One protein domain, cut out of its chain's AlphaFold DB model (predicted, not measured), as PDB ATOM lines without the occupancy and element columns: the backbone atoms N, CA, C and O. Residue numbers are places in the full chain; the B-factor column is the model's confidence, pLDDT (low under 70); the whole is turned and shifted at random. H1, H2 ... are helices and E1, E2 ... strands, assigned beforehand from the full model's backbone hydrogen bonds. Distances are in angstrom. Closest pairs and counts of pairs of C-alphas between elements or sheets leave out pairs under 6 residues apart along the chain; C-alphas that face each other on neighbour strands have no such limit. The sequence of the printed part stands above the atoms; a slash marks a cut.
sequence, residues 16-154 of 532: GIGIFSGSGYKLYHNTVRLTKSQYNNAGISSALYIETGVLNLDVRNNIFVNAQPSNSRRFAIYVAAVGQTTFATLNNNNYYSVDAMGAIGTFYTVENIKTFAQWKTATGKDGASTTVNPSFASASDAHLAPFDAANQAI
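AT A GLANCE: This is residues 16 to 154 of the 532 residues of an uncharacterized protein of Nostoc linckia z16 (UniProt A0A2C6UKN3). The chain is wound into a three-sided coil, a short solenoid whose stacked turns, E1 E2 E3, E4 E5 E6 and E7 E8 E9, set each strand beside its like in the next turn, with E10 after them and the helix H1 over E10 at that end. The coil has three walls, each a parallel sheet, and the walls E1 E4 E7 E10 and E3 E6 E9 are face to face; the tail from residue 135 on lies to one side. The 139 printed residues hold ten named strands, E1 to E10, and then one named helix; the class is mostly strand, though under half of the residues are in named elements. The whole is compact, with a radius of gyration of the C-alphas of 14.3 A and spans of 39 by 35 by 26 A.

HOW THE PARTS SIT: Start with the twisted sheet of E1, residues 16 to 23, E4, 44 to 55, E7, 73 to 79, and E10, 100 to 104, in that order. Look for N 19 and O 49, 2.8 A, between E1 and E4; N 50 and O 78, 2.8 A, between E4 and E7; and N 79 and O 103, 2.9 A, between E7 and E10. The second sheet is E2, residues 26 to 28, E5, 57 to 60, and E8, 87 to 91, with N 27 and O 58 at 2.8 A and N 59 and O 89 at 2.9 A. E2 runs on, at 86 degrees, into E3, residues 31 to 34, which with E6, 63 to 66, and E9, 94 to 97, makes the third; find N 32 and O 63, 2.8 A, and N 64 and O 94, 2.8 A. The first and third sheets form a sandwich, two sheets face to face, 8.6 A centre to centre, their strands at 55 degrees. H1, residues 116 to 123, is on the first sheet and over E10, along the strands at 13 degrees on the local plane; the closest C-alphas are those of Met 101 and Phe 116, 6.2 A. Every O i to N i+4 pair in H1 is within hydrogen-bond range.

IN THESE COORDINATES: Find C-alpha 16 at (-8.149, 26.890, -20.105); E1 runs 19.0 A from there and bends by 69 degrees at residue 20. E4, 22.1 A, begins at (0.738, 28.895, -12.547) and bends by 95 degrees at residue 47. E7 spans 13.7 A, and H1 ends at C-alpha 123, (9.787, 25.431, -31.485).

THE WHOLE: The C-alphas of Gly 53 and Phe 147 are the two farthest apart, 40.5 A. The printed part has no cut; the link E10 to H1 is long, and residues 124 to 154 hold no named element. The mean pLDDT of the printed part is 88.0, with residues 39 to 42, 83 to 84, 146 to 147 and 149 under 70.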
ATOM      1  N   GLY A  16      -7.041  26.818 -19.158       89.25
ATOM      2  CA  GLY A  16      -8.149  26.890 -20.105       89.25
ATOM      3  C   GLY A  16      -8.372  25.538 -20.772       89.25
ATOM      4  O   GLY A  16      -9.287  24.805 -20.411       89.25
ATOM      5  N   ILE A  17      -7.490  25.182 -21.704       92.38
ATOM      6  CA  ILE A  17      -7.417  23.837 -22.283       92.38
ATOM      7  C   ILE A  17      -6.205  23.122 -21.687       92.38
ATOM      8  O   ILE A  17      -5.082  23.603 -21.814       92.38
ATOM      9  N   GLY A  18      -6.428  21.976 -21.042       92.25
ATOM     10  CA  GLY A  18      -5.374  21.117 -20.498       92.25
ATOM     11  C   GLY A  18      -5.313  19.778 -21.228       92.25
ATOM     12  O   GLY A  18      -6.319  19.076 -21.306       92.25
ATOM     13  N   ILE A  19      -4.138  19.410 -21.739       92.00
ATOM     14  CA  ILE A  19      -3.887  18.111 -22.372       92.00
ATOM     15  C   ILE A  19      -2.841  17.371 -21.546       92.00
ATOM     16  O   ILE A  19      -1.689  17.791 -21.481       92.00
ATOM     17  N   PHE A  20      -3.246  16.275 -20.909       90.50
ATOM     18  CA  PHE A  20      -2.412  15.585 -19.918       90.50
ATOM     19  C   PHE A  20      -1.703  14.335 -20.460       90.50
ATOM     20  O   PHE A  20      -0.645  13.949 -19.971       90.50
ATOM     21  N   SER A  21      -2.263  13.691 -21.482       91.62
ATOM     22  CA  SER A  21      -1.658  12.535 -22.146       91.62
ATOM     23  C   SER A  21      -2.291  12.314 -23.518       91.62
ATOM     24  O   SER A  21      -3.400  12.781 -23.765       91.62
ATOM     25  N   GLY A  22      -1.587  11.608 -24.408       91.88
ATOM     26  CA  GLY A  22      -2.116  11.139 -25.693       91.88
ATOM     27  C   GLY A  22      -1.346  11.660 -26.907       91.88
ATOM     28  O   GLY A  22      -0.264  12.229 -26.785       91.88
ATOM     29  N   SER A  23      -1.870  11.430 -28.110       94.00
ATOM     30  CA  SER A  23      -1.203  11.850 -29.347       94.00
ATOM     31  C   SER A  23      -2.199  12.200 -30.447       94.00
ATOM     32  O   SER A  23      -3.254  11.581 -30.545       94.00
ATOM     33  N   GLY A  24      -1.833  13.141 -31.320       92.62
ATOM     34  CA  GLY A  24      -2.580  13.429 -32.552       92.62
ATOM     35  C   GLY A  24      -3.849  14.265 -32.366       92.62
ATOM     36  O   GLY A  24      -4.683  14.307 -33.273       92.62
ATOM     37  N   TYR A  25      -4.021  14.918 -31.214       95.06
ATOM     38  CA  TYR A  25      -5.159  15.812 -30.999       95.06
ATOM     39  C   TYR A  25      -5.074  17.052 -31.888       95.06
ATOM     40  O   TYR A  25      -3.998  17.609 -32.120       95.06
ATOM     41  N   LYS A  26      -6.246  17.489 -32.348       96.44
ATOM     42  CA  LYS A  26      -6.432  18.671 -33.184       96.44
ATOM     43  C   LYS A  26      -7.147  19.739 -32.373       96.44
ATOM     44  O   LYS A  26      -8.274  19.520 -31.938       96.44
ATOM     45  N   LEU A  27      -6.483  20.867 -32.158       96.50
ATOM     46  CA  LEU A  27      -7.041  22.030 -31.479       96.50
ATOM     47  C   LEU A  27      -7.176  23.132 -32.515       96.50
ATOM     48  O   LEU A  27      -6.193  23.796 -32.853       96.50
ATOM     49  N   TYR A  28      -8.387  23.283 -33.039       96.94
ATOM     50  CA  TYR A  28      -8.702  24.264 -34.066       96.94
ATOM     51  C   TYR A  28      -9.751  25.237 -33.571       96.94
ATOM     52  O   TYR A  28     -10.715  24.796 -32.948       96.94
ATOM     53  N   HIS A  29      -9.589  26.516 -33.907       94.94
ATOM     54  CA  HIS A  29     -10.645  27.512 -33.737       94.94
ATOM     55  C   HIS A  29     -11.190  27.587 -32.305       94.94
ATOM     56  O   HIS A  29     -12.394  27.613 -32.083       94.94
ATOM     57  N   ASN A  30     -10.310  27.576 -31.304       95.94
ATOM     58  CA  ASN A  30     -10.714  27.775 -29.914       95.94
ATOM     59  C   ASN A  30     -10.412  29.207 -29.491       95.94
ATOM     60  O   ASN A  30      -9.317  29.701 -29.746       95.94
ATOM     61  N   THR A  31     -11.339  29.835 -28.776       95.25
ATOM     62  CA  THR A  31     -11.085  31.068 -28.028       95.25
ATOM     63  C   THR A  31     -11.068  30.728 -26.547       95.25
ATOM     64  O   THR A  31     -12.065  30.288 -25.983       95.25
ATOM     65  N   VAL A  32      -9.921  30.924 -25.908       94.50
ATOM     66  CA  VAL A  32      -9.730  30.696 -24.478       94.50
ATOM     67  C   VAL A  32      -9.378  32.016 -23.823       94.50
ATOM     68  O   VAL A  32      -8.394  32.654 -24.194       94.50
ATOM     69  N   ARG A  33     -10.152  32.400 -22.807       91.69
ATOM     70  CA  ARG A  33      -9.950  33.644 -22.071       91.69
ATOM     71  C   ARG A  33     -10.007  33.406 -20.570       91.69
ATOM     72  O   ARG A  33     -11.059  33.108 -20.015       91.69
ATOM     73  N   LEU A  34      -8.872  33.586 -19.903       89.25
ATOM     74  CA  LEU A  34      -8.766  33.508 -18.449       89.25
ATOM     75  C   LEU A  34      -8.701  34.922 -17.858       89.25
ATOM     76  O   LEU A  34      -7.803  35.685 -18.207       89.25
ATOM     77  N   THR A  35      -9.635  35.277 -16.971       85.56
ATOM     78  CA  THR A  35      -9.762  36.647 -16.415       85.56
ATOM     79  C   THR A  35      -9.889  36.719 -14.896       85.56
ATOM     80  O   THR A  35      -9.660  37.775 -14.313       85.56
ATOM     81  N   LYS A  36     -10.265  35.626 -14.228       81.12
ATOM     82  CA  LYS A  36     -10.470  35.616 -12.774       81.12
ATOM     83  C   LYS A  36      -9.150  35.441 -12.028       81.12
ATOM     84  O   LYS A  36      -8.306  34.663 -12.441       81.12
ATOM     85  N   SER A  37      -8.982  36.155 -10.918       75.81
ATOM     86  CA  SER A  37      -7.792  36.028 -10.069       75.81
ATOM     87  C   SER A  37      -7.681  34.637  -9.430       75.81
ATOM     88  O   SER A  37      -8.696  34.037  -9.065       75.81
ATOM     89  N   GLN A  38      -6.452  34.147  -9.239       71.38
ATOM     90  CA  GLN A  38      -6.184  32.953  -8.433       71.38
ATOM     91  C   GLN A  38      -6.244  33.288  -6.937       71.38
ATOM     92  O   GLN A  38      -5.635  34.255  -6.488       71.38
ATOM     93  N   TYR A  39      -6.935  32.456  -6.152       61.25
ATOM     94  CA  TYR A  39      -7.256  32.717  -4.741       61.25
ATOM     95  C   TYR A  39      -6.038  32.877  -3.807       61.25
ATOM     96  O   TYR A  39      -6.120  33.621  -2.835       61.25
ATOM     97  N   ASN A  40      -4.904  32.223  -4.078       64.81
ATOM     98  CA  ASN A  40      -3.775  32.163  -3.139       64.81
ATOM     99  C   ASN A  40      -2.419  32.605  -3.711       64.81
ATOM    100  O   ASN A  40      -1.398  32.414  -3.052       64.81
ATOM    101  N   ASN A  41      -2.390  33.197  -4.912       64.75
ATOM    102  CA  ASN A  41      -1.155  33.644  -5.571       64.75
ATOM    103  C   ASN A  41      -0.062  32.557  -5.709       64.75
ATOM    104  O   ASN A  41       1.116  32.891  -5.829       64.75
ATOM    105  N   ALA A  42      -0.424  31.270  -5.701       65.94
ATOM    106  CA  ALA A  42       0.520  30.164  -5.818       65.94
ATOM    107  C   ALA A  42       0.364  29.426  -7.158       65.94
ATOM    108  O   ALA A  42      -0.735  29.297  -7.693       65.94
ATOM    109  N   GLY A  43       1.482  28.918  -7.687       79.00
ATOM    110  CA  GLY A  43       1.506  28.075  -8.884       79.00
ATOM    111  C   GLY A  43       1.549  28.839 -10.203       79.00
ATOM    112  O   GLY A  43       2.262  29.839 -10.328       79.00
ATOM    113  N   ILE A  44       0.831  28.316 -11.202       83.62
ATOM    114  CA  ILE A  44       0.738  28.895 -12.547       83.62
ATOM    115  C   ILE A  44      -0.680  28.858 -13.095       83.62
ATOM    116  O   ILE A  44      -1.534  28.113 -12.615       83.62
ATOM    117  N   SER A  45      -0.898  29.619 -14.158       88.62
ATOM    118  CA  SER A  45      -2.043  29.470 -15.049       88.62
ATOM    119  C   SER A  45      -1.602  29.492 -16.505       88.62
ATOM    120  O   SER A  45      -0.596  30.117 -16.852       88.62
ATOM    121  N   SER A  46      -2.375  28.836 -17.364       91.62
ATOM    122  CA  SER A  46      -2.120  28.834 -18.801       91.62
ATOM    123  C   SER A  46      -3.407  28.714 -19.601       91.62
ATOM    124  O   SER A  46      -4.243  27.868 -19.292       91.62
ATOM    125  N   ALA A  47      -3.568  29.514 -20.655       94.62
ATOM    126  CA  ALA A  47      -4.706  29.339 -21.557       94.62
ATOM    127  C   ALA A  47      -4.633  27.980 -22.287       94.62
ATOM    128  O   ALA A  47      -5.649  27.293 -22.384       94.62
ATOM    129  N   LEU A  48      -3.436  27.533 -22.679       95.44
ATOM    130  CA  LEU A  48      -3.173  26.163 -23.131       95.44
ATOM    131  C   LEU A  48      -2.086  25.504 -22.272       95.44
ATOM    132  O   LEU A  48      -0.956  25.986 -22.219       95.44
ATOM    133  N   TYR A  49      -2.413  24.403 -21.603       93.81
ATOM    134  CA  TYR A  49      -1.484  23.587 -20.823       93.81
ATOM    135  C   TYR A  49      -1.299  22.222 -21.483       93.81
ATOM    136  O   TYR A  49      -2.276  21.544 -21.803       93.81
ATOM    137  N   ILE A  50      -0.049  21.811 -21.679       93.25
ATOM    138  CA  ILE A  50       0.311  20.536 -22.299       93.25
ATOM    139  C   ILE A  50       1.328  19.820 -21.414       93.25
ATOM    140  O   ILE A  50       2.396  20.356 -21.129       93.25
ATOM    141  N   GLU A  51       1.009  18.598 -21.010       91.62
ATOM    142  CA  GLU A  51       1.838  17.769 -20.136       91.62
ATOM    143  C   GLU A  51       2.897  16.958 -20.912       91.62
ATOM    144  O   GLU A  51       2.831  16.816 -22.136       91.62
ATOM    145  N   THR A  52       3.875  16.378 -20.207       90.12
ATOM    146  CA  THR A  52       4.991  15.616 -20.806       90.12
ATOM    147  C   THR A  52       4.567  14.402 -21.645       90.12
ATOM    148  O   THR A  52       5.337  13.945 -22.485       90.12
ATOM    149  N   GLY A  53       3.368  13.854 -21.424       89.12
ATOM    150  CA  GLY A  53       2.857  12.648 -22.090       89.12
ATOM    151  C   GLY A  53       2.139  12.886 -23.423       89.12
ATOM    152  O   GLY A  53       1.412  11.997 -23.872       89.12
ATOM    153  N   VAL A  54       2.276  14.076 -24.017       92.31
ATOM    154  CA  VAL A  54       1.511  14.500 -25.197       92.31
ATOM    155  C   VAL A  54       2.400  14.654 -26.430       92.31
ATOM    156  O   VAL A  54       3.419  15.343 -26.389       92.31
ATOM    157  N   LEU A  55       1.996  14.044 -27.549       93.44
ATOM    158  CA  LEU A  55       2.759  14.036 -28.803       93.44
ATOM    159  C   LEU A  55       1.915  14.457 -30.015       93.44
ATOM    160  O   LEU A  55       0.698  14.283 -30.044       93.44
ATOM    161  N   ASN A  56       2.575  14.945 -31.067       93.81
ATOM    162  CA  ASN A  56       1.974  15.175 -32.387       93.81
ATOM    163  C   ASN A  56       0.695  16.034 -32.390       93.81
ATOM    164  O   ASN A  56      -0.232  15.763 -33.154       93.81
ATOM    165  N   LEU A  57       0.620  17.060 -31.543       95.75
ATOM    166  CA  LEU A  57      -0.501  17.995 -31.548       95.75
ATOM    167  C   LEU A  57      -0.536  18.811 -32.834       95.75
ATOM    168  O   LEU A  57       0.500  19.225 -33.359       95.75
ATOM    169  N   ASP A  58      -1.743  19.090 -33.297       97.19
ATOM    170  CA  ASP A  58      -2.000  20.036 -34.368       97.19
ATOM    171  C   ASP A  58      -2.845  21.188 -33.820       97.19
ATOM    172  O   ASP A  58      -4.041  21.035 -33.577       97.19
ATOM    173  N   VAL A  59      -2.195  22.325 -33.570       97.69
ATOM    174  CA  VAL A  59      -2.780  23.484 -32.888       97.69
ATOM    175  C   VAL A  59      -2.763  24.679 -33.833       97.69
ATOM    176  O   VAL A  59      -1.700  25.253 -34.102       97.69
ATOM    177  N   ARG A  60      -3.935  25.046 -34.359       97.94
ATOM    178  CA  ARG A  60      -4.079  26.119 -35.353       97.94
ATOM    179  C   ARG A  60      -5.323  26.971 -35.156       97.94
ATOM    180  O   ARG A  60      -6.341  26.469 -34.699       97.94
ATOM    181  N   ASN A  61      -5.264  28.234 -35.568       97.31
ATOM    182  CA  ASN A  61      -6.393  29.172 -35.543       97.31
ATOM    183  C   ASN A  61      -6.996  29.369 -34.151       97.31
ATOM    184  O   ASN A  61      -8.198  29.556 -34.038       97.31
ATOM    185  N   ASN A  62      -6.210  29.288 -33.080       97.81
ATOM    186  CA  ASN A  62      -6.725  29.486 -31.726       97.81
ATOM    187  C   ASN A  62      -6.364  30.868 -31.189       97.81
ATOM    188  O   ASN A  62      -5.344  31.440 -31.561       97.81
ATOM    189  N   ILE A  63      -7.154  31.352 -30.241       97.38
ATOM    190  CA  ILE A  63      -6.855  32.507 -29.406       97.38
ATOM    191  C   ILE A  63      -6.660  32.016 -27.975       97.38
ATOM    192  O   ILE A  63      -7.574  31.462 -27.366       97.38
ATOM    193  N   PHE A  64      -5.482  32.273 -27.418       97.50
ATOM    194  CA  PHE A  64      -5.120  31.925 -26.051       97.50
ATOM    195  C   PHE A  64      -4.815  33.193 -25.253       97.50
ATOM    196  O   PHE A  64      -3.742  33.779 -25.382       97.50
ATOM    197  N   VAL A  65      -5.769  33.613 -24.419       95.56
ATOM    198  CA  VAL A  65      -5.680  34.810 -23.574       95.56
ATOM    199  C   VAL A  65      -5.618  34.409 -22.108       95.56
ATOM    200  O   VAL A  65      -6.546  33.809 -21.566       95.56
ATOM    201  N   ASN A  66      -4.549  34.817 -21.433       93.38
ATOM    202  CA  ASN A  66      -4.434  34.750 -19.985       93.38
ATOM    203  C   ASN A  66      -4.236  36.149 -19.395       93.38
ATOM    204  O   ASN A  66      -3.111  36.619 -19.209       93.38
ATOM    205  N   ALA A  67      -5.362  36.796 -19.104       90.56
ATOM    206  CA  ALA A  67      -5.466  38.132 -18.529       90.56
ATOM    207  C   ALA A  67      -5.808  38.101 -17.027       90.56
ATOM    208  O   ALA A  67      -6.342  39.069 -16.489       90.56
ATOM    209  N   GLN A  68      -5.541  36.985 -16.341       86.44
ATOM    210  CA  GLN A  68      -5.816  36.863 -14.911       86.44
ATOM    211  C   GLN A  68      -4.929  37.821 -14.097       86.44
ATOM    212  O   GLN A  68      -3.702  37.792 -14.245       86.44
ATOM    213  N   PRO A  69      -5.508  38.619 -13.183       82.06
ATOM    214  CA  PRO A  69      -4.734  39.390 -12.223       82.06
ATOM    215  C   PRO A  69      -4.247  38.459 -11.106       82.06
ATOM    216  O   PRO A  69      -5.052  37.932 -10.339       82.06
ATOM    217  N   SER A  70      -2.941  38.212 -11.012       79.25
ATOM    218  CA  SER A  70      -2.346  37.398  -9.944       79.25
ATOM    219  C   SER A  70      -0.847  37.667  -9.803       79.25
ATOM    220  O   SER A  70      -0.207  38.118 -10.753       79.25
ATOM    221  N   ASN A  71      -0.289  37.351  -8.632       76.62
ATOM    222  CA  ASN A  71       1.157  37.361  -8.386       76.62
ATOM    223  C   ASN A  71       1.850  36.037  -8.776       76.62
ATOM    224  O   ASN A  71       3.074  35.948  -8.703       76.62
ATOM    225  N   SER A  72       1.093  35.010  -9.177       81.06
ATOM    226  CA  SER A  72       1.628  33.755  -9.723       81.06
ATOM    227  C   SER A  72       2.090  33.927 -11.179       81.06
ATOM    228  O   SER A  72       1.918  35.003 -11.749       81.06
ATOM    229  N   ARG A  73       2.685  32.906 -11.816       86.94
ATOM    230  CA  ARG A  73       3.067  33.003 -13.242       86.94
ATOM    231  C   ARG A  73       1.874  32.774 -14.171       86.94
ATOM    232  O   ARG A  73       1.072  31.865 -13.946       86.94
ATOM    233  N   ARG A  74       1.772  33.576 -15.234       90.12
ATOM    234  CA  ARG A  74       0.678  33.514 -16.219       90.12
ATOM    235  C   ARG A  74       1.260  33.293 -17.607       90.12
ATOM    236  O   ARG A  74       2.140  34.035 -18.034       90.12
ATOM    237  N   PHE A  75       0.761  32.270 -18.288       93.50
ATOM    238  CA  PHE A  75       1.179  31.912 -19.638       93.50
ATOM    239  C   PHE A  75      -0.002  31.931 -20.607       93.50
ATOM    240  O   PHE A  75      -1.132  31.622 -20.220       93.50
ATOM    241  N   ALA A  76       0.243  32.257 -21.876       96.12
ATOM    242  CA  ALA A  76      -0.715  31.928 -22.932       96.12
ATOM    243  C   ALA A  76      -0.605  30.434 -23.284       96.12
ATOM    244  O   ALA A  76      -1.619  29.760 -23.457       96.12
ATOM    245  N   ILE A  77       0.622  29.903 -23.318       95.81
ATOM    246  CA  ILE A  77       0.896  28.487 -23.569       95.81
ATOM    247  C   ILE A  77       1.990  27.935 -22.648       95.81
ATOM    248  O   ILE A  77       3.045  28.542 -22.470       95.81
ATOM    249  N   TYR A  78       1.756  26.757 -22.081       94.25
ATOM    250  CA  TYR A  78       2.698  26.050 -21.222       94.25
ATOM    251  C   TYR A  78       2.867  24.613 -21.705       94.25
ATOM    252  O   TYR A  78       1.881  23.889 -21.838       94.25
ATOM    253  N   VAL A  79       4.110  24.201 -21.944       94.25
ATOM    254  CA  VAL A  79       4.457  22.851 -22.397       94.25
ATOM    255  C   VAL A  79       5.431  22.234 -21.403       94.25
ATOM    256  O   VAL A  79       6.592  22.618 -21.351       94.25
ATOM    257  N   ALA A  80       4.976  21.257 -20.624       91.56
ATOM    258  CA  ALA A  80       5.799  20.578 -19.627       91.56
ATOM    259  C   ALA A  80       6.873  19.674 -20.260       91.56
ATOM    260  O   ALA A  80       7.911  19.409 -19.652       91.56
ATOM    261  N   ALA A  81       6.636  19.203 -21.489       84.94
ATOM    262  CA  ALA A  81       7.563  18.358 -22.231       84.94
ATOM    263  C   ALA A  81       8.874  19.087 -22.572       84.94
ATOM    264  O   ALA A  81       8.880  20.246 -22.985       84.94
ATOM    265  N   VAL A  82       9.989  18.365 -22.467       70.75
ATOM    266  CA  VAL A  82      11.312  18.837 -22.890       70.75
ATOM    267  C   VAL A  82      11.600  18.252 -24.278       70.75
ATOM    268  O   VAL A  82      11.961  17.084 -24.394       70.75
ATOM    269  N   GLY A  83      11.383  19.026 -25.347       64.19
ATOM    270  CA  GLY A  83      11.681  18.605 -26.727       64.19
ATOM    271  C   GLY A  83      10.637  19.020 -27.772       64.19
ATOM    272  O   GLY A  83       9.538  19.448 -27.443       64.19
ATOM    273  N   GLN A  84      10.984  18.896 -29.060       63.09
ATOM    274  CA  GLN A  84      10.171  19.401 -30.185       63.09
ATOM    275  C   GLN A  84       9.046  18.451 -30.657       63.09
ATOM    276  O   GLN A  84       8.312  18.784 -31.584       63.09
ATOM    277  N   THR A  85       8.885  17.268 -30.058       79.75
ATOM    278  CA  THR A  85       7.934  16.240 -30.536       79.75
ATOM    279  C   THR A  85       6.484  16.475 -30.108       79.75
ATOM    280  O   THR A  85       5.584  15.754 -30.544       79.75
ATOM    281  N   THR A  86       6.232  17.476 -29.260       91.25
ATOM    282  CA  THR A  86       4.884  17.806 -28.783       91.25
ATOM    283  C   THR A  86       3.964  18.248 -29.918       91.25
ATOM    284  O   THR A  86       2.796  17.869 -29.923       91.25
ATOM    285  N   PHE A  87       4.472  19.000 -30.900       94.75
ATOM    286  CA  PHE A  87       3.661  19.569 -31.979       94.75
ATOM    287  C   PHE A  87       4.029  18.978 -33.338       94.75
ATOM    288  O   PHE A  87       5.131  19.188 -33.845       94.75
ATOM    289  N   ALA A  88       3.061  18.332 -33.984       95.06
ATOM    290  CA  ALA A  88       3.122  18.105 -35.423       95.06
ATOM    291  C   ALA A  88       3.014  19.454 -36.156       95.06
ATOM    292  O   ALA A  88       3.872  19.806 -36.973       95.06
ATOM    293  N   THR A  89       2.029  20.268 -35.764       96.00
ATOM    294  CA  THR A  89       1.796  21.609 -36.307       96.00
ATOM    295  C   THR A  89       1.412  22.569 -35.188       96.00
ATOM    296  O   THR A  89       0.619  22.240 -34.310       96.00
ATOM    297  N   LEU A  90       1.978  23.770 -35.239       96.69
ATOM    298  CA  LEU A  90       1.670  24.872 -34.339       96.69
ATOM    299  C   LEU A  90       1.796  26.155 -35.167       96.69
ATOM    300  O   LEU A  90       2.903  26.509 -35.575       96.69
ATOM    301  N   ASN A  91       0.678  26.749 -35.580       97.31
ATOM    302  CA  ASN A  91       0.697  27.943 -36.429       97.31
ATOM    303  C   ASN A  91      -0.638  28.687 -36.426       97.31
ATOM    304  O   ASN A  91      -1.650  28.104 -36.060       97.31
ATOM    305  N   ASN A  92      -0.664  29.930 -36.915       97.12
ATOM    306  CA  ASN A  92      -1.886  30.733 -37.041       97.12
ATOM    307  C   ASN A  92      -2.647  30.855 -35.708       97.12
ATOM    308  O   ASN A  92      -3.867  30.793 -35.686       97.12
ATOM    309  N   ASN A  93      -1.942  30.962 -34.585       98.00
ATOM    310  CA  ASN A  93      -2.549  31.166 -33.273       98.00
ATOM    311  C   ASN A  93      -2.292  32.597 -32.787       98.00
ATOM    312  O   ASN A  93      -1.307  33.230 -33.168       98.00
ATOM    313  N   ASN A  94      -3.144  33.088 -31.895       97.50
ATOM    314  CA  ASN A  94      -2.930  34.324 -31.165       97.50
ATOM    315  C   ASN A  94      -2.636  34.029 -29.690       97.50
ATOM    316  O   ASN A  94      -3.385  33.295 -29.043       97.50
ATOM    317  N   TYR A  95      -1.575  34.627 -29.150       97.38
ATOM    318  CA  TYR A  95      -1.136  34.422 -27.769       97.38
ATOM    319  C   TYR A  95      -1.079  35.739 -27.002       97.38
ATOM    320  O   TYR A  95      -0.288  36.617 -27.333       97.38
ATOM    321  N   TYR A  96      -1.834  35.849 -25.914       96.38
ATOM    322  CA  TYR A  96      -1.743  36.996 -25.021       96.38
ATOM    323  C   TYR A  96      -1.673  36.564 -23.562       96.38
ATOM    324  O   TYR A  96      -2.493  35.778 -23.087       96.38
ATOM    325  N   SER A  97      -0.714  37.116 -22.823       94.12
ATOM    326  CA  SER A  97      -0.694  37.024 -21.371       94.12
ATOM    327  C   SER A  97      -0.121  38.286 -20.748       94.12
ATOM    328  O   SER A  97       0.793  38.891 -21.298       94.12
ATOM    329  N   VAL A  98      -0.631  38.639 -19.568       89.12
ATOM    330  CA  VAL A  98      -0.178  39.788 -18.765       89.12
ATOM    331  C   VAL A  98       1.168  39.565 -18.046       89.12
ATOM    332  O   VAL A  98       1.553  40.386 -17.219       89.12
ATOM    333  N   ASP A  99       1.851  38.438 -18.274       89.50
ATOM    334  CA  ASP A  99       3.158  38.112 -17.666       89.50
ATOM    335  C   ASP A  99       4.130  37.552 -18.705       89.50
ATOM    336  O   ASP A  99       5.033  38.252 -19.155       89.50
ATOM    337  N   ALA A 100       3.932  36.303 -19.128       88.56
ATOM    338  CA  ALA A 100       4.824  35.633 -20.061       88.56
ATOM    339  C   ALA A 100       4.050  35.011 -21.223       88.56
ATOM    340  O   ALA A 100       2.996  34.407 -21.038       88.56
ATOM    341  N   MET A 101       4.598  35.102 -22.438       92.31
ATOM    342  CA  MET A 101       3.955  34.509 -23.615       92.31
ATOM    343  C   MET A 101       3.821  32.987 -23.459       92.31
ATOM    344  O   MET A 101       2.717  32.453 -23.579       92.31
ATOM    345  N   GLY A 102       4.901  32.289 -23.107       93.50
ATOM    346  CA  GLY A 102       4.823  30.858 -22.837       93.50
ATOM    347  C   GLY A 102       6.032  30.277 -22.119       93.50
ATOM    348  O   GLY A 102       6.986  30.995 -21.815       93.50
ATOM    349  N   ALA A 103       5.993  28.972 -21.846       94.00
ATOM    350  CA  ALA A 103       7.121  28.239 -21.271       94.00
ATOM    351  C   ALA A 103       7.237  26.793 -21.780       94.00
ATOM    352  O   ALA A 103       6.236  26.176 -22.150       94.00
ATOM    353  N   ILE A 104       8.472  26.273 -21.790       92.81
ATOM    354  CA  ILE A 104       8.815  24.891 -22.173       92.81
ATOM    355  C   ILE A 104       9.671  24.257 -21.070       92.81
ATOM    356  O   ILE A 104      10.729  24.792 -20.749       92.81
ATOM    357  N   GLY A 105       9.244  23.113 -20.533       90.44
ATOM    358  CA  GLY A 105       9.930  22.344 -19.490       90.44
ATOM    359  C   GLY A 105       9.066  22.106 -18.247       90.44
ATOM    360  O   GLY A 105       7.989  22.668 -18.104       90.44
ATOM    361  N   THR A 106       9.539  21.275 -17.318       78.25
ATOM    362  CA  THR A 106       8.766  20.819 -16.144       78.25
ATOM    363  C   THR A 106       8.749  21.803 -14.963       78.25
ATOM    364  O   THR A 106       8.069  21.551 -13.970       78.25
ATOM    365  N   PHE A 107       9.460  22.937 -15.058       78.31
ATOM    366  CA  PHE A 107       9.560  23.959 -14.005       78.31
ATOM    367  C   PHE A 107       9.543  25.393 -14.562       78.31
ATOM    368  O   PHE A 107      10.002  25.649 -15.672       78.31
ATOM    369  N   TYR A 108       9.101  26.358 -13.749       77.94
ATOM    370  CA  TYR A 108       8.905  27.768 -14.133       77.94
ATOM    371  C   TYR A 108      10.143  28.649 -13.890       77.94
ATOM    372  O   TYR A 108      10.067  29.699 -13.248       77.94
ATOM    373  N   THR A 109      11.309  28.204 -14.356       85.44
ATOM    374  CA  THR A 109      12.560  28.970 -14.253       85.44
ATOM    375  C   THR A 109      12.668  30.002 -15.376       85.44
ATOM    376  O   THR A 109      12.022  29.879 -16.416       85.44
ATOM    377  N   VAL A 110      13.516  31.021 -15.193       84.75
ATOM    378  CA  VAL A 110      13.745  32.071 -16.206       84.75
ATOM    379  C   VAL A 110      14.193  31.484 -17.550       84.75
ATOM    380  O   VAL A 110      13.803  31.993 -18.593       84.75
ATOM    381  N   GLU A 111      14.953  30.388 -17.537       87.88
ATOM    382  CA  GLU A 111      15.402  29.690 -18.749       87.88
ATOM    383  C   GLU A 111      14.240  29.103 -19.565       87.88
ATOM    384  O   GLU A 111      14.274  29.107 -20.797       87.88
ATOM    385  N   ASN A 112      13.187  28.640 -18.890       88.88
ATOM    386  CA  ASN A 112      12.047  27.987 -19.524       88.88
ATOM    387  C   ASN A 112      11.006  28.984 -20.044       88.88
ATOM    388  O   ASN A 112      10.259  28.640 -20.959       88.88
ATOM    389  N   ILE A 113      10.986  30.215 -19.522       91.94
ATOM    390  CA  ILE A 113      10.081  31.294 -19.941       91.94
ATOM    391  C   ILE A 113      10.517  31.865 -21.294       91.94
ATOM    392  O   ILE A 113      11.695  32.147 -21.514       91.94
ATOM    393  N   LYS A 114       9.563  32.059 -22.208       90.88
ATOM    394  CA  LYS A 114       9.808  32.519 -23.578       90.88
ATOM    395  C   LYS A 114       8.991  33.772 -23.897       90.88
ATOM    396  O   LYS A 114       7.781  33.816 -23.686       90.88
ATOM    397  N   THR A 115       9.655  34.769 -24.477       94.06
ATOM    398  CA  THR A 115       9.023  35.783 -25.340       94.06
ATOM    399  C   THR A 115       8.562  35.140 -26.650       94.06
ATOM    400  O   THR A 115       8.993  34.038 -26.988       94.06
ATOM    401  N   PHE A 116       7.756  35.835 -27.453       93.75
ATOM    402  CA  PHE A 116       7.290  35.279 -28.728       93.75
ATOM    403  C   PHE A 116       8.432  34.952 -29.710       93.75
ATOM    404  O   PHE A 116       8.421  33.914 -30.369       93.75
ATOM    405  N   ALA A 117       9.473  35.789 -29.773       94.50
ATOM    406  CA  ALA A 117      10.647  35.517 -30.607       94.50
ATOM    407  C   ALA A 117      11.424  34.275 -30.128       94.50
ATOM    408  O   ALA A 117      11.822  33.431 -30.937       94.50
ATOM    409  N   GLN A 118      11.594  34.127 -28.811       94.00
ATOM    410  CA  GLN A 118      12.228  32.947 -28.217       94.00
ATOM    411  C   GLN A 118      11.378  31.689 -28.406       94.00
ATOM    412  O   GLN A 118      11.932  30.623 -28.649       94.00
ATOM    413  N   TRP A 119      10.052  31.807 -28.344       93.38
ATOM    414  CA  TRP A 119       9.120  30.708 -28.583       93.38
ATOM    415  C   TRP A 119       9.243  30.165 -30.007       93.38
ATOM    416  O   TRP A 119       9.460  28.968 -30.194       93.38
ATOM    417  N   LYS A 120       9.208  31.048 -31.014       93.44
ATOM    418  CA  LYS A 120       9.418  30.664 -32.420       93.44
ATOM    419  C   LYS A 120      10.782  30.018 -32.642       93.44
ATOM    420  O   LYS A 120      10.886  29.043 -33.374       93.44
ATOM    421  N   THR A 121      11.819  30.522 -31.974       92.62
ATOM    422  CA  THR A 121      13.168  29.939 -32.050       92.62
ATOM    423  C   THR A 121      13.220  28.547 -31.415       92.62
ATOM    424  O   THR A 121      13.794  27.632 -31.992       92.62
ATOM    425  N   ALA A 122      12.606  28.374 -30.242       90.19
ATOM    426  CA  ALA A 122      12.627  27.115 -29.501       90.19
ATOM    427  C   ALA A 122      11.800  26.010 -30.175       90.19
ATOM    428  O   ALA A 122      12.146  24.835 -30.072       90.19
ATOM    429  N   THR A 123      10.708  26.382 -30.847       91.44
ATOM    430  CA  THR A 123       9.787  25.431 -31.485       91.44
ATOM    431  C   THR A 123      10.044  25.241 -32.977       91.44
ATOM    432  O   THR A 123       9.666  24.210 -33.522       91.44
ATOM    433  N   GLY A 124      10.624  26.232 -33.662       93.19
ATOM    434  CA  GLY A 124      10.666  26.274 -35.126       93.19
ATOM    435  C   GLY A 124       9.278  26.398 -35.776       93.19
ATOM    436  O   GLY A 124       9.107  26.011 -36.932       93.19
ATOM    437  N   LYS A 125       8.270  26.871 -35.033       94.31
ATOM    438  CA  LYS A 125       6.851  26.911 -35.427       94.31
ATOM    439  C   LYS A 125       6.281  28.339 -35.306       94.31
ATOM    440  O   LYS A 125       7.040  29.292 -35.141       94.31
ATOM    441  N   ASP A 126       4.958  28.496 -35.425       95.44
ATOM    442  CA  ASP A 126       4.234  29.766 -35.226       95.44
ATOM    443  C   ASP A 126       4.645  30.912 -36.175       95.44
ATOM    444  O   ASP A 126       4.622  32.091 -35.819       95.44
ATOM    445  N   GLY A 127       5.009  30.582 -37.418       94.44
ATOM    446  CA  GLY A 127       5.428  31.563 -38.427       94.44
ATOM    447  C   GLY A 127       4.348  32.578 -38.830       94.44
ATOM    448  O   GLY A 127       4.688  33.706 -39.173       94.44
ATOM    449  N   ALA A 128       3.071  32.194 -38.761       94.69
ATOM    450  CA  ALA A 128       1.907  33.034 -39.063       94.69
ATOM    451  C   ALA A 128       1.068  33.369 -37.815       94.69
ATOM    452  O   ALA A 128      -0.071  33.812 -37.932       94.69
ATOM    453  N   SER A 129       1.605  33.118 -36.621       96.81
ATOM    454  CA  SER A 129       0.954  33.424 -35.345       96.81
ATOM    455  C   SER A 129       1.227  34.870 -34.905       96.81
ATOM    456  O   SER A 129       2.179  35.503 -35.366       96.81
ATOM    457  N   THR A 130       0.410  35.395 -33.990       94.56
ATOM    458  CA  THR A 130       0.498  36.773 -33.478       94.56
ATOM    459  C   THR A 130       0.296  36.835 -31.957       94.56
ATOM    460  O   THR A 130       0.074  35.808 -31.312       94.56
ATOM    461  N   THR A 131       0.451  38.018 -31.354       95.50
ATOM    462  CA  THR A 131       0.390  38.218 -29.892       95.50
ATOM    463  C   THR A 131      -0.450  39.419 -29.471       95.50
ATOM    464  O   THR A 131      -0.068  40.214 -28.613       95.50
ATOM    465  N   VAL A 132      -1.574  39.603 -30.144       90.56
ATOM    466  CA  VAL A 132      -2.473  40.733 -29.930       90.56
ATOM    467  C   VAL A 132      -3.344  40.458 -28.711       90.56
ATOM    468  O   VAL A 132      -3.820  39.337 -28.547       90.56
ATOM    469  N   ASN A 133      -3.584  41.469 -27.875       92.81
ATOM    470  CA  ASN A 133      -4.619  41.407 -26.845       92.81
ATOM    471  C   ASN A 133      -5.995  41.599 -27.500       92.81
ATOM    472  O   ASN A 133      -6.287  42.724 -27.909       92.81
ATOM    473  N   PRO A 134      -6.830  40.558 -27.648       91.38
ATOM    474  CA  PRO A 134      -8.123  40.710 -28.293       91.38
ATOM    475  C   PRO A 134      -9.098  41.447 -27.380       91.38
ATOM    476  O   PRO A 134      -9.081  41.291 -26.155       91.38
ATOM    477  N   SER A 135      -9.996  42.197 -27.997       88.62
ATOM    478  CA  SER A 135     -11.136  42.805 -27.324       88.62
ATOM    479  C   SER A 135     -12.343  41.887 -27.460       88.62
ATOM    480  O   SER A 135     -12.624  41.357 -28.532       88.62
ATOM    481  N   PHE A 136     -13.067  41.666 -26.374       87.19
ATOM    482  CA  PHE A 136     -14.201  40.744 -26.352       87.19
ATOM    483  C   PHE A 136     -15.503  41.525 -26.224       87.19
ATOM    484  O   PHE A 136     -15.507  42.603 -25.626       87.19
ATOM    485  N   ALA A 137     -16.601  40.976 -26.745       78.19
ATOM    486  CA  ALA A 137     -17.915  41.614 -26.729       78.19
ATOM    487  C   ALA A 137     -18.342  42.045 -25.313       78.19
ATOM    488  O   ALA A 137     -18.920  43.116 -25.131       78.19
ATOM    489  N   SER A 138     -18.011  41.254 -24.283       76.31
ATOM    490  CA  SER A 138     -18.162  41.671 -22.885       76.31
ATOM    491  C   SER A 138     -17.254  40.892 -21.919       76.31
ATOM    492  O   SER A 138     -16.372  40.125 -22.305       76.31
ATOM    493  N   ALA A 139     -17.433  41.083 -20.608       74.81
ATOM    494  CA  ALA A 139     -16.739  40.291 -19.588       74.81
ATOM    495  C   ALA A 139     -17.220  38.828 -19.515       74.81
ATOM    496  O   ALA A 139     -16.467  37.968 -19.060       74.81
ATOM    497  N   SER A 140     -18.453  38.557 -19.944       76.00
ATOM    498  CA  SER A 140     -19.098  37.238 -19.900       76.00
ATOM    499  C   SER A 140     -19.308  36.613 -21.279       76.00
ATOM    500  O   SER A 140     -19.911  35.551 -21.358       76.00
ATOM    501  N   ASP A 141     -18.843  37.283 -22.331       76.88
ATOM    502  CA  ASP A 141     -19.032  36.897 -23.725       76.88
ATOM    503  C   ASP A 141     -17.661  36.852 -24.406       76.88
ATOM    504  O   ASP A 141     -16.915  37.838 -24.362       76.88
ATOM    505  N   ALA A 142     -17.302  35.687 -24.943       84.00
ATOM    506  CA  ALA A 142     -16.016  35.444 -25.584       84.00
ATOM    507  C   ALA A 142     -16.026  35.665 -27.107       84.00
ATOM    508  O   ALA A 142     -14.974  35.467 -27.725       84.00
ATOM    509  N   HIS A 143     -17.140  36.118 -27.695       83.06
ATOM    510  CA  HIS A 143     -17.137  36.636 -29.063       83.06
ATOM    511  C   HIS A 143     -16.183  37.819 -29.159       83.06
ATOM    512  O   HIS A 143     -16.016  38.612 -28.216       83.06
ATOM    513  N   LEU A 144     -15.514  37.926 -30.297       84.44
ATOM    514  CA  LEU A 144     -14.608  39.034 -30.527       84.44
ATOM    515  C   LEU A 144     -15.445  40.273 -30.796       84.44
ATOM    516  O   LEU A 144     -16.372  40.243 -31.594       84.44
ATOM    517  N   ALA A 145     -15.118  41.384 -30.135       73.88
ATOM    518  CA  ALA A 145     -15.764  42.653 -30.435       73.88
ATOM    519  C   ALA A 145     -15.520  42.982 -31.925       73.88
ATOM    520  O   ALA A 145     -14.376  43.276 -32.299       73.88
ATOM    521  N   PRO A 146     -16.546  42.953 -32.796       59.38
ATOM    522  CA  PRO A 146     -16.344  42.984 -34.250       59.38
ATOM    523  C   PRO A 146     -15.763  44.318 -34.748       59.38
ATOM    524  O   PRO A 146     -15.295  44.431 -35.880       59.38
ATOM    525  N   PHE A 147     -15.764  45.334 -33.881       57.62
ATOM    526  CA  PHE A 147     -15.408  46.716 -34.184       57.62
ATOM    527  C   PHE A 147     -14.139  47.204 -33.478       57.62
ATOM    528  O   PHE A 147     -13.822  48.392 -33.543       57.62
ATOM    529  N   ASP A 148     -13.401  46.307 -32.818       72.12
ATOM    530  CA  ASP A 148     -12.178  46.668 -32.107       72.12
ATOM    531  C   ASP A 148     -10.940  46.609 -33.016       72.12
ATOM    532  O   ASP A 148     -10.733  45.654 -33.769       72.12
ATOM    533  N   ALA A 149     -10.094  47.640 -32.940       65.00
ATOM    534  CA  ALA A 149      -8.888  47.746 -33.755       65.00
ATOM    535  C   ALA A 149      -7.887  46.607 -33.486       65.00
ATOM    536  O   ALA A 149      -7.218  46.160 -34.420       65.00
ATOM    537  N   ALA A 150      -7.804  46.108 -32.248       71.31
ATOM    538  CA  ALA A 150      -6.946  44.982 -31.905       71.31
ATOM    539  C   ALA A 150      -7.409  43.709 -32.625       71.31
ATOM    540  O   ALA A 150      -6.602  42.997 -33.222       71.31
ATOM    541  N   ASN A 151      -8.718  43.468 -32.690       82.12
ATOM    542  CA  ASN A 151      -9.249  42.283 -33.359       82.12
ATOM    543  C   ASN A 151      -8.964  42.292 -34.869       82.12
ATOM    544  O   ASN A 151      -8.730  41.248 -35.464       82.12
ATOM    545  N   GLN A 152      -8.813  43.457 -35.502       73.81
ATOM    546  CA  GLN A 152      -8.455  43.527 -36.928       73.81
ATOM    547  C   GLN A 152      -7.076  42.943 -37.277       73.81
ATOM    548  O   GLN A 152      -6.752  42.756 -38.456       73.81
ATOM    549  N   ALA A 153      -6.220  42.686 -36.289       78.69
ATOM    550  CA  ALA A 153      -4.949  42.004 -36.499       78.69
ATOM    551  C   ALA A 153      -5.082  40.470 -36.559       78.69
ATOM    552  O   ALA A 153      -4.152  39.819 -37.028       78.69
ATOM    553  N   ILE A 154      -6.217  39.914 -36.122       86.88
ATOM    554  CA  ILE A 154      -6.517  38.474 -36.129       86.88
ATOM    555  C   ILE A 154      -7.627  38.090 -37.130       86.88
ATOM    556  O   ILE A 154      -7.815  36.900 -37.389       86.88
TER     557      ILE A 154